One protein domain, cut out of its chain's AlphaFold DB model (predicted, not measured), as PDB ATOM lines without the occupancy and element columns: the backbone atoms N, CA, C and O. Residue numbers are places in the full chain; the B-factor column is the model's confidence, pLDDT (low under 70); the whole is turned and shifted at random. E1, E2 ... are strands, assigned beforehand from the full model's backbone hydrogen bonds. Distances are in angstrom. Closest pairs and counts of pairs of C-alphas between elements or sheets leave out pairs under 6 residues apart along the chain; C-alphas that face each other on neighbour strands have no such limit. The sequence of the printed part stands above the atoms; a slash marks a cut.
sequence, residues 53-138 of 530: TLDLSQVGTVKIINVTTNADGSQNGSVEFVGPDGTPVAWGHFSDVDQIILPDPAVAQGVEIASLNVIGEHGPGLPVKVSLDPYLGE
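Overview. This is residues 53 to 138 of the 530 residues of an uncharacterized protein of Roseivivax lentus (UniProt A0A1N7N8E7). A long, strongly twisted wall of five strands, E2, E3, E4, E7 and E6, has a small sheet of three short strands, E5, E1 and E8, over one face near the end of E4, and the two sheets make a V whose corner is where E4 passes into E5. Residues 102 to 117 arch across the open side of the V from E5 to E6. The 86 printed residues hold no named helix and eight named strands, E1 to E8 in chain order, with 41 residues, under half, in named elements; the class is all strand. The large sheet has the order E2, E3, E4, E7, E6 and the small one E5, E1, E8, and both are mixed. The whole is compact, with a radius of gyration of the C-alphas of 12.7 A and spans of 38 by 31 by 20 A.

Arrangement. E2, residues 62 to 69, E3, residues 75 to 82, and E4, residues 88 to 97, form a meander, each strand the antiparallel neighbour of the one before. The hairpin E2 and E3 has N 68 and O 76 within hydrogen-bond range at 2.8 A, and E2 bends by 61 degrees at residue 65. In the hairpin E3 and E4, N 81 and O 90 are 2.8 A apart. E7, residues 128 to 130, is parallel to E4 at 32 degrees, with N 91 and O 128 at 2.8 A. E6, residues 118 to 120, is an edge strand and forms an antiparallel hairpin with E7, with N 129 and O 120 at 2.8 A. In the small sheet, E1, residues 53 to 55, is parallel to E5, residues 99 to 101, at 7 degrees, with N 54 and O 99 at 2.9 A. On the other side of E1, E8, residues 136 to 138, is antiparallel to it, with N 53 and O 137 at 2.8 A. Between the sheets, the closest C-alphas of E1 and E4, those of Thr 53 and Val 97, are 5.7 A apart. E4 and E5 meet only through their link, E4 and E8 are near each other, and E2 and E5 are apart.

Along the chain. E1 begins at C-alpha 53, (17.949, 91.772, 17.265). E2 is 19.6 A long, E3 21.6 A and E4 22.8 A, ending at C-alpha 97, (17.535, 86.094, 16.837). E5, E6 and E7 measure 6.7, 6.0 and 6.5 A. E1 measures 6.1 A and E8 7.1 A, ending at C-alpha 138, (16.539, 93.891, 12.045).

Size, cuts and confidence. The C-alphas farthest apart, those of Asp 72 and Pro 124, are 38.8 A apart. The C-alphas of Thr 53 and Glu 138, first and last printed, are 5.8 A apart. The printed part has no cut, and the link from E5 to E6, 16 residues, is long. The mean pLDDT of the printed part is 77.7; 13 residues are under 70, among them 70 to 73 and 122 to 125.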
ATOM      1  N   THR A  53      17.555  91.319  15.928       79.44
ATOM      2  CA  THR A  53      17.949  91.772  17.265       79.44
ATOM      3  C   THR A  53      16.751  91.943  18.178       79.44
ATOM      4  O   THR A  53      15.762  92.581  17.822       79.44
ATOM      5  N   LEU A  54      16.864  91.377  19.378       82.75
ATOM      6  CA  LEU A  54      15.918  91.521  20.475       82.75
ATOM      7  C   LEU A  54      16.443  92.579  21.453       82.75
ATOM      8  O   LEU A  54      17.326  92.281  22.259       82.75
ATOM      9  N   ASP A  55      15.919  93.804  21.386       85.12
ATOM     10  CA  ASP A  55      16.317  94.898  22.280       85.12
ATOM     11  C   ASP A  55      15.346  95.051  23.456       85.12
ATOM     12  O   ASP A  55      14.240  95.576  23.330       85.12
ATOM     13  N   LEU A  56      15.790  94.596  24.629       81.81
ATOM     14  CA  LEU A  56      15.060  94.697  25.891       81.81
ATOM     15  C   LEU A  56      15.639  95.782  26.815       81.81
ATOM     16  O   LEU A  56      15.242  95.869  27.978       81.81
ATOM     17  N   SER A  57      16.546  96.634  26.319       79.50
ATOM     18  CA  SER A  57      17.292  97.612  27.126       79.50
ATOM     19  C   SER A  57      16.412  98.591  27.912       79.50
ATOM     20  O   SER A  57      16.806  99.041  28.987       79.50
ATOM     21  N   GLN A  58      15.212  98.891  27.404       78.25
ATOM     22  CA  GLN A  58      14.268  99.855  27.987       78.25
ATOM     23  C   GLN A  58      13.099  99.210  28.760       78.25
ATOM     24  O   GLN A  58      12.215  99.926  29.224       78.25
ATOM     25  N   VAL A  59      13.042  97.877  28.883       68.38
ATOM     26  CA  VAL A  59      11.833  97.166  29.367       68.38
ATOM     27  C   VAL A  59      11.814  96.967  30.895       68.38
ATOM     28  O   VAL A  59      10.797  96.570  31.458       68.38
ATOM     29  N   GLY A  60      12.911  97.290  31.586       77.12
ATOM     30  CA  GLY A  60      13.111  96.983  33.009       77.12
ATOM     31  C   GLY A  60      13.744  95.604  33.215       77.12
ATOM     32  O   GLY A  60      14.237  95.006  32.267       77.12
ATOM     33  N   THR A  61      13.798  95.105  34.450       85.88
ATOM     34  CA  THR A  61      14.621  93.940  34.821       85.88
ATOM     35  C   THR A  61      14.213  92.648  34.102       85.88
ATOM     36  O   THR A  61      13.158  92.068  34.370       85.88
ATOM     37  N   VAL A  62      15.107  92.148  33.242       88.06
ATOM     38  CA  VAL A  62      14.953  90.903  32.471       88.06
ATOM     39  C   VAL A  62      16.116  89.946  32.740       88.06
ATOM     40  O   VAL A  62      17.263  90.370  32.886       88.06
ATOM     41  N   LYS A  63      15.833  88.639  32.755       85.00
ATOM     42  CA  LYS A  63      16.826  87.552  32.732       85.00
ATOM     43  C   LYS A  63      16.627  86.678  31.494       85.00
ATOM     44  O   LYS A  63      15.497  86.446  31.076       85.00
ATOM     45  N   ILE A  64      17.703  86.109  30.959       84.94
ATOM     46  CA  ILE A  64      17.617  85.011  29.984       84.94
ATOM     47  C   ILE A  64      17.403  83.697  30.753       84.94
ATOM     48  O   ILE A  64      18.163  83.397  31.672       84.94
ATOM     49  N   ILE A  65      16.380  82.922  30.382       83.88
ATOM     50  CA  ILE A  65      16.086  81.599  30.963       83.88
ATOM     51  C   ILE A  65      16.907  80.528  30.240       83.88
ATOM     52  O   ILE A  65      17.556  79.691  30.866       83.88
ATOM     53  N   ASN A  66      16.867  80.547  28.906       74.50
ATOM     54  CA  ASN A  66      17.637  79.660  28.045       74.50
ATOM     55  C   ASN A  66      17.930  80.315  26.687       74.50
ATOM     56  O   ASN A  66      17.158  81.133  26.193       74.50
ATOM     57  N   VAL A  67      19.052  79.906  26.095       82.56
ATOM     58  CA  VAL A  67      19.477  80.197  24.721       82.56
ATOM     59  C   VAL A  67      19.997  78.896  24.116       82.56
ATOM     60  O   VAL A  67      20.715  78.140  24.771       82.56
ATOM     61  N   THR A  68      19.655  78.656  22.858       69.44
ATOM     62  CA  THR A  68      20.224  77.626  21.990       69.44
ATOM     63  C   THR A  68      20.594  78.270  20.662       69.44
ATOM     64  O   THR A  68      19.727  78.828  19.991       69.44
ATOM     65  N   THR A  69      21.867  78.197  20.286       76.25
ATOM     66  CA  THR A  69      22.366  78.735  19.016       76.25
ATOM     67  C   THR A  69      22.092  77.754  17.874       76.25
ATOM     68  O   THR A  69      22.383  76.560  17.983       76.25
ATOM     69  N   ASN A  70      21.532  78.266  16.786       67.00
ATOM     70  CA  ASN A  70      21.283  77.571  15.531       67.00
ATOM     71  C   ASN A  70      22.588  77.352  14.741       67.00
ATOM     72  O   ASN A  70      23.635  77.925  15.038       67.00
ATOM     73  N   ALA A  71      22.522  76.536  13.687       56.38
ATOM     74  CA  ALA A  71      23.680  76.215  12.845       56.38
ATOM     75  C   ALA A  71      24.188  77.388  11.975       56.38
ATOM     76  O   ALA A  71      25.276  77.290  11.412       56.38
ATOM     77  N   ASP A  72      23.413  78.468  11.854       57.22
ATOM     78  CA  ASP A  72      23.766  79.714  11.157       57.22
ATOM     79  C   ASP A  72      24.319  80.810  12.092       57.22
ATOM     80  O   ASP A  72      24.869  81.793  11.604       57.22
ATOM     81  N   GLY A  73      24.240  80.617  13.415       61.78
ATOM     82  CA  GLY A  73      24.660  81.584  14.436       61.78
ATOM     83  C   GLY A  73      23.508  82.293  15.157       61.78
ATOM     84  O   GLY A  73      23.727  82.814  16.252       61.78
ATOM     85  N   SER A  74      22.288  82.246  14.615       74.12
ATOM     86  CA  SER A  74      21.103  82.857  15.232       74.12
ATOM     87  C   SER A  74      20.669  82.123  16.512       74.12
ATOM     88  O   SER A  74      21.071  80.986  16.767       74.12
ATOM     89  N   GLN A  75      19.872  82.760  17.373       77.50
ATOM     90  CA  GLN A  75      19.559  82.268  18.720       77.50
ATOM     91  C   GLN A  75      18.055  82.030  18.912       77.50
ATOM     92  O   GLN A  75      17.219  82.903  18.689       77.50
ATOM     93  N   ASN A  76      17.720  80.834  19.391       72.69
ATOM     94  CA  ASN A  76      16.396  80.437  19.873       72.69
ATOM     95  C   ASN A  76      16.394  80.436  21.410       72.69
ATOM     96  O   ASN A  76      17.379  80.003  22.009       72.69
ATOM     97  N   GLY A  77      15.322  80.872  22.081       82.12
ATOM     98  CA  GLY A  77      15.329  80.899  23.548       82.12
ATOM     99  C   GLY A  77      14.133  81.547  24.242       82.12
ATOM    100  O   GLY A  77      13.052  81.718  23.673       82.12
ATOM    101  N   SER A  78      14.324  81.868  25.525       86.12
ATOM    102  CA  SER A  78      13.288  82.453  26.386       86.12
ATOM    103  C   SER A  78      13.857  83.441  27.404       86.12
ATOM    104  O   SER A  78      14.958  83.242  27.927       86.12
ATOM    105  N   VAL A  79      13.070  84.460  27.749       89.31
ATOM    106  CA  VAL A  79      13.382  85.456  28.790       89.31
ATOM    107  C   VAL A  79      12.318  85.490  29.889       89.31
ATOM    108  O   VAL A  79      11.148  85.194  29.645       89.31
ATOM    109  N   GLU A  80      12.737  85.875  31.092       90.44
ATOM    110  CA  GLU A  80      11.923  86.104  32.289       90.44
ATOM    111  C   GLU A  80      11.939  87.599  32.628       90.44
ATOM    112  O   GLU A  80      13.007  88.184  32.816       90.44
ATOM    113  N   PHE A  81      10.760  88.207  32.743       89.31
ATOM    114  CA  PHE A  81      10.575  89.563  33.261       89.31
ATOM    115  C   PHE A  81      10.380  89.494  34.774       89.31
ATOM    116  O   PHE A  81       9.618  88.660  35.275       89.31
ATOM    117  N   VAL A  82      11.066  90.372  35.500       89.00
ATOM    118  CA  VAL A  82      11.184  90.324  36.960       89.00
ATOM    119  C   VAL A  82      10.524  91.554  37.568       89.00
ATOM    120  O   VAL A  82      10.875  92.676  37.214       89.00
ATOM    121  N   GLY A  83       9.578  91.349  38.482       87.81
ATOM    122  CA  GLY A  83       8.817  92.413  39.132       87.81
ATOM    123  C   GLY A  83       9.638  93.250  40.124       87.81
ATOM    124  O   GLY A  83      10.763  92.881  40.474       87.81
ATOM    125  N   PRO A  84       9.087  94.378  40.621       82.62
ATOM    126  CA  PRO A  84       9.760  95.260  41.586       82.62
ATOM    127  C   PRO A  84      10.171  94.597  42.913       82.62
ATOM    128  O   PRO A  84      11.033  95.120  43.614       82.62
ATOM    129  N   ASP A  85       9.574  93.455  43.258       83.94
ATOM    130  CA  ASP A  85       9.892  92.641  44.438       83.94
ATOM    131  C   ASP A  85      10.933  91.530  44.169       83.94
ATOM    132  O   ASP A  85      11.296  90.783  45.078       83.94
ATOM    133  N   GLY A  86      11.425  91.416  42.931       82.56
ATOM    134  CA  GLY A  86      12.364  90.381  42.497       82.56
ATOM    135  C   GLY A  86      11.717  89.067  42.038       82.56
ATOM    136  O   GLY A  86      12.449  88.138  41.679       82.56
ATOM    137  N   THR A  87      10.383  88.961  42.022       87.69
ATOM    138  CA  THR A  87       9.678  87.747  41.575       87.69
ATOM    139  C   THR A  87       9.546  87.667  40.046       87.69
ATOM    140  O   THR A  87       9.481  88.699  39.376       87.69
ATOM    141  N   PRO A  88       9.498  86.464  39.445       88.00
ATOM    142  CA  PRO A  88       9.114  86.299  38.042       88.00
ATOM    143  C   PRO A  88       7.656  86.724  37.815       88.00
ATOM    144  O   PRO A  88       6.754  86.176  38.449       88.00
ATOM    145  N   VAL A  89       7.410  87.663  36.896       86.62
ATOM    146  CA  VAL A  89       6.055  88.187  36.610       86.62
ATOM    147  C   VAL A  89       5.537  87.820  35.220       86.62
ATOM    148  O   VAL A  89       4.345  87.559  35.053       86.62
ATOM    149  N   ALA A  90       6.422  87.732  34.227       86.88
ATOM    150  CA  ALA A  90       6.080  87.309  32.871       86.88
ATOM    151  C   ALA A  90       7.248  86.583  32.194       86.88
ATOM    152  O   ALA A  90       8.390  86.668  32.641       86.88
ATOM    153  N   TRP A  91       6.974  85.888  31.092       87.44
ATOM    154  CA  TRP A  91       7.983  85.202  30.288       87.44
ATOM    155  C   TRP A  91       7.667  85.280  28.789       87.44
ATOM    156  O   TRP A  91       6.504  85.292  28.390       87.44
ATOM    157  N   GLY A  92       8.698  85.316  27.945       84.81
ATOM    158  CA  GLY A  92       8.555  85.352  26.485       84.81
ATOM    159  C   GLY A  92       9.492  84.365  25.791       84.81
ATOM    160  O   GLY A  92      10.568  84.076  26.311       84.81
ATOM    161  N   HIS A  93       9.092  83.861  24.620       83.94
ATOM    162  CA  HIS A  93       9.984  83.141  23.699       83.94
ATOM    163  C   HIS A  93      10.446  84.073  22.582       83.94
ATOM    164  O   HIS A  93       9.666  84.905  22.117       83.94
ATOM    165  N   PHE A  94      11.668  83.856  22.108       81.94
ATOM    166  CA  PHE A  94      12.194  84.415  20.868       81.94
ATOM    167  C   PHE A  94      12.785  83.296  20.008       81.94
ATOM    168  O   PHE A  94      13.244  82.276  20.533       81.94
ATOM    169  N   SER A  95      12.786  83.503  18.695       77.88
ATOM    170  CA  SER A  95      13.311  82.543  17.729       77.88
ATOM    171  C   SER A  95      14.104  83.231  16.637       77.88
ATOM    172  O   SER A  95      13.728  84.315  16.198       77.88
ATOM    173  N   ASP A  96      15.178  82.562  16.220       76.00
ATOM    174  CA  ASP A  96      16.057  82.947  15.117       76.00
ATOM    175  C   ASP A  96      16.532  84.415  15.231       76.00
ATOM    176  O   ASP A  96      16.422  85.207  14.296       76.00
ATOM    177  N   VAL A  97      17.032  84.767  16.427       72.81
ATOM    178  CA  VAL A  97      17.535  86.094  16.837       72.81
ATOM    179  C   VAL A  97      19.062  86.102  16.883       72.81
ATOM    180  O   VAL A  97      19.649  85.476  17.759       72.81
ATOM    181  N   ASP A  98      19.733  86.809  15.986       73.06
ATOM    182  CA  ASP A  98      21.197  86.905  15.955       73.06
ATOM    183  C   ASP A  98      21.801  87.612  17.192       73.06
ATOM    184  O   ASP A  98      22.799  87.134  17.743       73.06
ATOM    185  N   GLN A  99      21.181  88.685  17.706       78.12
ATOM    186  CA  GLN A  99      21.682  89.445  18.867       78.12
ATOM    187  C   GLN A  99      20.596  89.753  19.915       78.12
ATOM    188  O   GLN A  99      19.455  90.071  19.597       78.12
ATOM    189  N   ILE A 100      20.960  89.717  21.200       80.88
ATOM    190  CA  ILE A 100      20.074  90.087  22.317       80.88
ATOM    191  C   ILE A 100      20.726  91.235  23.092       80.88
ATOM    192  O   ILE A 100      21.861  91.099  23.551       80.88
ATOM    193  N   ILE A 101      20.009  92.347  23.258       82.31
ATOM    194  CA  ILE A 101      20.436  93.494  24.066       82.31
ATOM    195  C   ILE A 101      19.622  93.490  25.363       82.31
ATOM    196  O   ILE A 101      18.390  93.469  25.349       82.31
ATOM    197  N   LEU A 102      20.325  93.485  26.496       82.44
ATOM    198  CA  LEU A 102      19.739  93.464  27.836       82.44
ATOM    199  C   LEU A 102      19.810  94.853  28.496       82.44
ATOM    200  O   LEU A 102      20.692  95.646  28.158       82.44
ATOM    201  N   PRO A 103      18.906  95.156  29.445       79.12
ATOM    202  CA  PRO A 103      18.960  96.381  30.245       79.12
ATOM    203  C   PRO A 103      20.213  96.420  31.129       79.12
ATOM    204  O   PRO A 103      20.676  95.384  31.608       79.12
ATOM    205  N   ASP A 104      20.730  97.621  31.399       79.50
ATOM    206  CA  ASP A 104      21.824  97.811  32.359       79.50
ATOM    207  C   ASP A 104      21.344  97.447  33.783       79.50
ATOM    208  O   ASP A 104      20.470  98.133  34.333       79.50
ATOM    209  N   PRO A 105      21.900  96.394  34.417       72.88
ATOM    210  CA  PRO A 105      21.458  95.927  35.727       72.88
ATOM    211  C   PRO A 105      21.749  96.916  36.867       72.88
ATOM    212  O   PRO A 105      21.241  96.717  37.968       72.88
ATOM    213  N   ALA A 106      22.540  97.972  36.642       71.62
ATOM    214  CA  ALA A 106      22.760  99.033  37.624       71.62
ATOM    215  C   ALA A 106      21.592 100.037  37.715       71.62
ATOM    216  O   ALA A 106      21.479 100.741  38.721       71.62
ATOM    217  N   VAL A 107      20.731 100.113  36.691       70.81
ATOM    218  CA  VAL A 107      19.608 101.073  36.610       70.81
ATOM    219  C   VAL A 107      18.251 100.437  36.286       70.81
ATOM    220  O   VAL A 107      17.224 101.107  36.414       70.81
ATOM    221  N   ALA A 108      18.216  99.159  35.896       71.62
ATOM    222  CA  ALA A 108      16.986  98.424  35.611       71.62
ATOM    223  C   ALA A 108      16.044  98.370  36.831       71.62
ATOM    224  O   ALA A 108      16.400  97.871  37.900       71.62
ATOM    225  N   GLN A 109      14.816  98.865  36.654       80.19
ATOM    226  CA  GLN A 109      13.734  98.726  37.632       80.19
ATOM    227  C   GLN A 109      12.867  97.510  37.292       80.19
ATOM    228  O   GLN A 109      12.746  97.135  36.125       80.19
ATOM    229  N   GLY A 110      12.256  96.893  38.306       79.19
ATOM    230  CA  GLY A 110      11.377  95.742  38.102       79.19
ATOM    231  C   GLY A 110      10.125  96.080  37.285       79.19
ATOM    232  O   GLY A 110       9.620  97.199  37.323       79.19
ATOM    233  N   VAL A 111       9.642  95.096  36.535       81.56
ATOM    234  CA  VAL A 111       8.655  95.255  35.462       81.56
ATOM    235  C   VAL A 111       7.228  95.083  35.987       81.56
ATOM    236  O   VAL A 111       6.921  94.099  36.659       81.56
ATOM    237  N   GLU A 112       6.323  96.003  35.651       81.12
ATOM    238  CA  GLU A 112       4.887  95.823  35.888       81.12
ATOM    239  C   GLU A 112       4.233  95.070  34.720       81.12
ATOM    240  O   GLU A 112       4.401  95.444  33.565       81.12
ATOM    241  N   ILE A 113       3.416  94.048  35.004       67.44
ATOM    242  CA  ILE A 113       2.748  93.229  33.964       67.44
ATOM    243  C   ILE A 113       1.916  94.092  32.993       67.44
ATOM    244  O   ILE A 113       1.803  93.766  31.814       67.44
ATOM    245  N   ALA A 114       1.365  95.213  33.469       75.25
ATOM    246  CA  ALA A 114       0.524  96.117  32.687       75.25
ATOM    247  C   ALA A 114       1.253  96.862  31.545       75.25
ATOM    248  O   ALA A 114       0.576  97.432  30.691       75.25
ATOM    249  N   SER A 115       2.594  96.863  31.502       71.94
ATOM    250  CA  SER A 115       3.363  97.431  30.383       71.94
ATOM    251  C   SER A 115       3.679  96.421  29.270       71.94
ATOM    252  O   SER A 115       4.198  96.815  28.226       71.94
ATOM    253  N   LEU A 116       3.370  95.132  29.468       74.88
ATOM    254  CA  LEU A 116       3.769  94.043  28.575       74.88
ATOM    255  C   LEU A 116       2.620  93.543  27.687       74.88
ATOM    256  O   LEU A 116       1.455  93.498  28.083       74.88
ATOM    257  N   ASN A 117       2.962  93.084  26.480       78.69
ATOM    258  CA  ASN A 117       2.014  92.500  25.531       78.69
ATOM    259  C   ASN A 117       1.674  91.042  25.903       78.69
ATOM    260  O   ASN A 117       2.268  90.102  25.369       78.69
ATOM    261  N   VAL A 118       0.757  90.844  26.856       80.75
ATOM    262  CA  VAL A 118       0.332  89.514  27.333       80.75
ATOM    263  C   VAL A 118      -0.457  88.760  26.255       80.75
ATOM    264  O   VAL A 118      -1.466  89.244  25.749       80.75
ATOM    265  N   ILE A 119      -0.014  87.538  25.942       78.06
ATOM    266  CA  ILE A 119      -0.587  86.652  24.911       78.06
ATOM    267  C   ILE A 119      -1.097  85.307  25.457       78.06
ATOM    268  O   ILE A 119      -1.608  84.491  24.691       78.06
ATOM    269  N   GLY A 120      -0.963  85.043  26.761       72.94
ATOM    270  CA  GLY A 120      -1.532  83.850  27.392       72.94
ATOM    271  C   GLY A 120      -1.244  83.732  28.889       72.94
ATOM    272  O   GLY A 120      -0.260  84.268  29.393       72.94
ATOM    273  N   GLU A 121      -2.089  82.987  29.598       76.50
ATOM    274  CA  GLU A 121      -1.959  82.710  31.034       76.50
ATOM    275  C   GLU A 121      -1.667  81.224  31.283       76.50
ATOM    276  O   GLU A 121      -2.130  80.360  30.539       76.50
ATOM    277  N   HIS A 122      -0.929  80.921  32.356       58.72
ATOM    278  CA  HIS A 122      -0.554  79.548  32.731       58.72
ATOM    279  C   HIS A 122      -1.253  79.023  33.997       58.72
ATOM    280  O   HIS A 122      -0.985  77.903  34.430       58.72
ATOM    281  N   GLY A 123      -2.179  79.800  34.563       59.75
ATOM    282  CA  GLY A 123      -2.887  79.493  35.808       59.75
ATOM    283  C   GLY A 123      -2.490  80.419  36.967       59.75
ATOM    284  O   GLY A 123      -1.531  81.186  36.856       59.75
ATOM    285  N   PRO A 124      -3.241  80.387  38.081       62.12
ATOM    286  CA  PRO A 124      -3.072  81.334  39.178       62.12
ATOM    287  C   PRO A 124      -1.713  81.173  39.872       62.12
ATOM    288  O   PRO A 124      -1.356  80.081  40.309       62.12
ATOM    289  N   GLY A 125      -0.983  82.283  40.013       67.31
ATOM    290  CA  GLY A 125       0.323  82.323  40.683       67.31
ATOM    291  C   GLY A 125       1.517  81.903  39.817       67.31
ATOM    292  O   GLY A 125       2.602  81.719  40.363       67.31
ATOM    293  N   LEU A 126       1.342  81.756  38.498       77.00
ATOM    294  CA  LEU A 126       2.432  81.510  37.547       77.00
ATOM    295  C   LEU A 126       2.649  82.721  36.616       77.00
ATOM    296  O   LEU A 126       1.673  83.401  36.291       77.00
ATOM    297  N   PRO A 127       3.889  82.984  36.152       83.62
ATOM    298  CA  PRO A 127       4.182  84.096  35.248       83.62
ATOM    299  C   PRO A 127       3.391  84.016  33.935       83.62
ATOM    300  O   PRO A 127       3.267  82.945  33.331       83.62
ATOM    301  N   VAL A 128       2.879  85.157  33.467       80.88
ATOM    302  CA  VAL A 128       2.100  85.231  32.217       80.88
ATOM    303  C   VAL A 128       3.002  85.170  30.984       80.88
ATOM    304  O   VAL A 128       4.149  85.612  31.020       80.88
ATOM    305  N   LYS A 129       2.493  84.640  29.868       82.62
ATOM    306  CA  LYS A 129       3.230  84.607  28.602       82.62
ATOM    307  C   LYS A 129       3.044  85.920  27.845       82.62
ATOM    308  O   LYS A 129       1.909  86.344  27.624       82.62
ATOM    309  N   VAL A 130       4.137  86.519  27.382       80.94
ATOM    310  CA  VAL A 130       4.150  87.761  26.591       80.94
ATOM    311  C   VAL A 130       4.745  87.553  25.196       80.94
ATOM    312  O   VAL A 130       5.532  86.632  24.966       80.94
ATOM    313  N   SER A 131       4.334  88.398  24.250       80.56
ATOM    314  CA  SER A 131       4.947  88.512  22.921       80.56
ATOM    315  C   SER A 131       6.183  89.412  23.000       80.56
ATOM    316  O   SER A 131       6.165  90.441  23.677       80.56
ATOM    317  N   LEU A 132       7.253  89.011  22.305       80.12
ATOM    318  CA  LEU A 132       8.491  89.787  22.190       80.12
ATOM    319  C   LEU A 132       8.596  90.549  20.860       80.12
ATOM    320  O   LEU A 132       9.526  91.325  20.676       80.12
ATOM    321  N   ASP A 133       7.623  90.380  19.962       76.50
ATOM    322  CA  ASP A 133       7.594  90.993  18.628       76.50
ATOM    323  C   ASP A 133       7.754  92.532  18.631       76.50
ATOM    324  O   ASP A 133       8.434  93.041  17.745       76.50
ATOM    325  N   PRO A 134       7.221  93.301  19.613       77.75
ATOM    326  CA  PRO A 134       7.462  94.748  19.709       77.75
ATOM    327  C   PRO A 134       8.918  95.149  19.999       77.75
ATOM    328  O   PRO A 134       9.252  96.325  19.870       77.75
ATOM    329  N   TYR A 135       9.755  94.195  20.414       77.12
ATOM    330  CA  TYR A 135      11.163  94.373  20.781       77.12
ATOM    331  C   TYR A 135      12.123  93.708  19.777       77.12
ATOM    332  O   TYR A 135      13.338  93.775  19.956       77.12
ATOM    333  N   LEU A 136      11.590  93.058  18.734       73.00
ATOM    334  CA  LEU A 136      12.362  92.469  17.640       73.00
ATOM    335  C   LEU A 136      12.517  93.476  16.492       73.00
ATOM    336  O   LEU A 136      11.531  93.975  15.947       73.00
ATOM    337  N   GLY A 137      13.756  93.728  16.073       62.12
ATOM    338  CA  GLY A 137      14.076  94.545  14.903       62.12
ATOM    339  C   GLY A 137      15.305  94.026  14.160       62.12
ATOM    340  O   GLY A 137      16.246  93.537  14.773       62.12
ATOM    341  N   GLU A 138      15.322  94.141  12.830       54.59
ATOM    342  CA  GLU A 138      16.539  93.891  12.045       54.59
ATOM    343  C   GLU A 138      17.551  95.023  12.296       54.59
ATOM    344  O   GLU A 138      17.377  96.141  11.799       54.59
TER     345      GLU A 138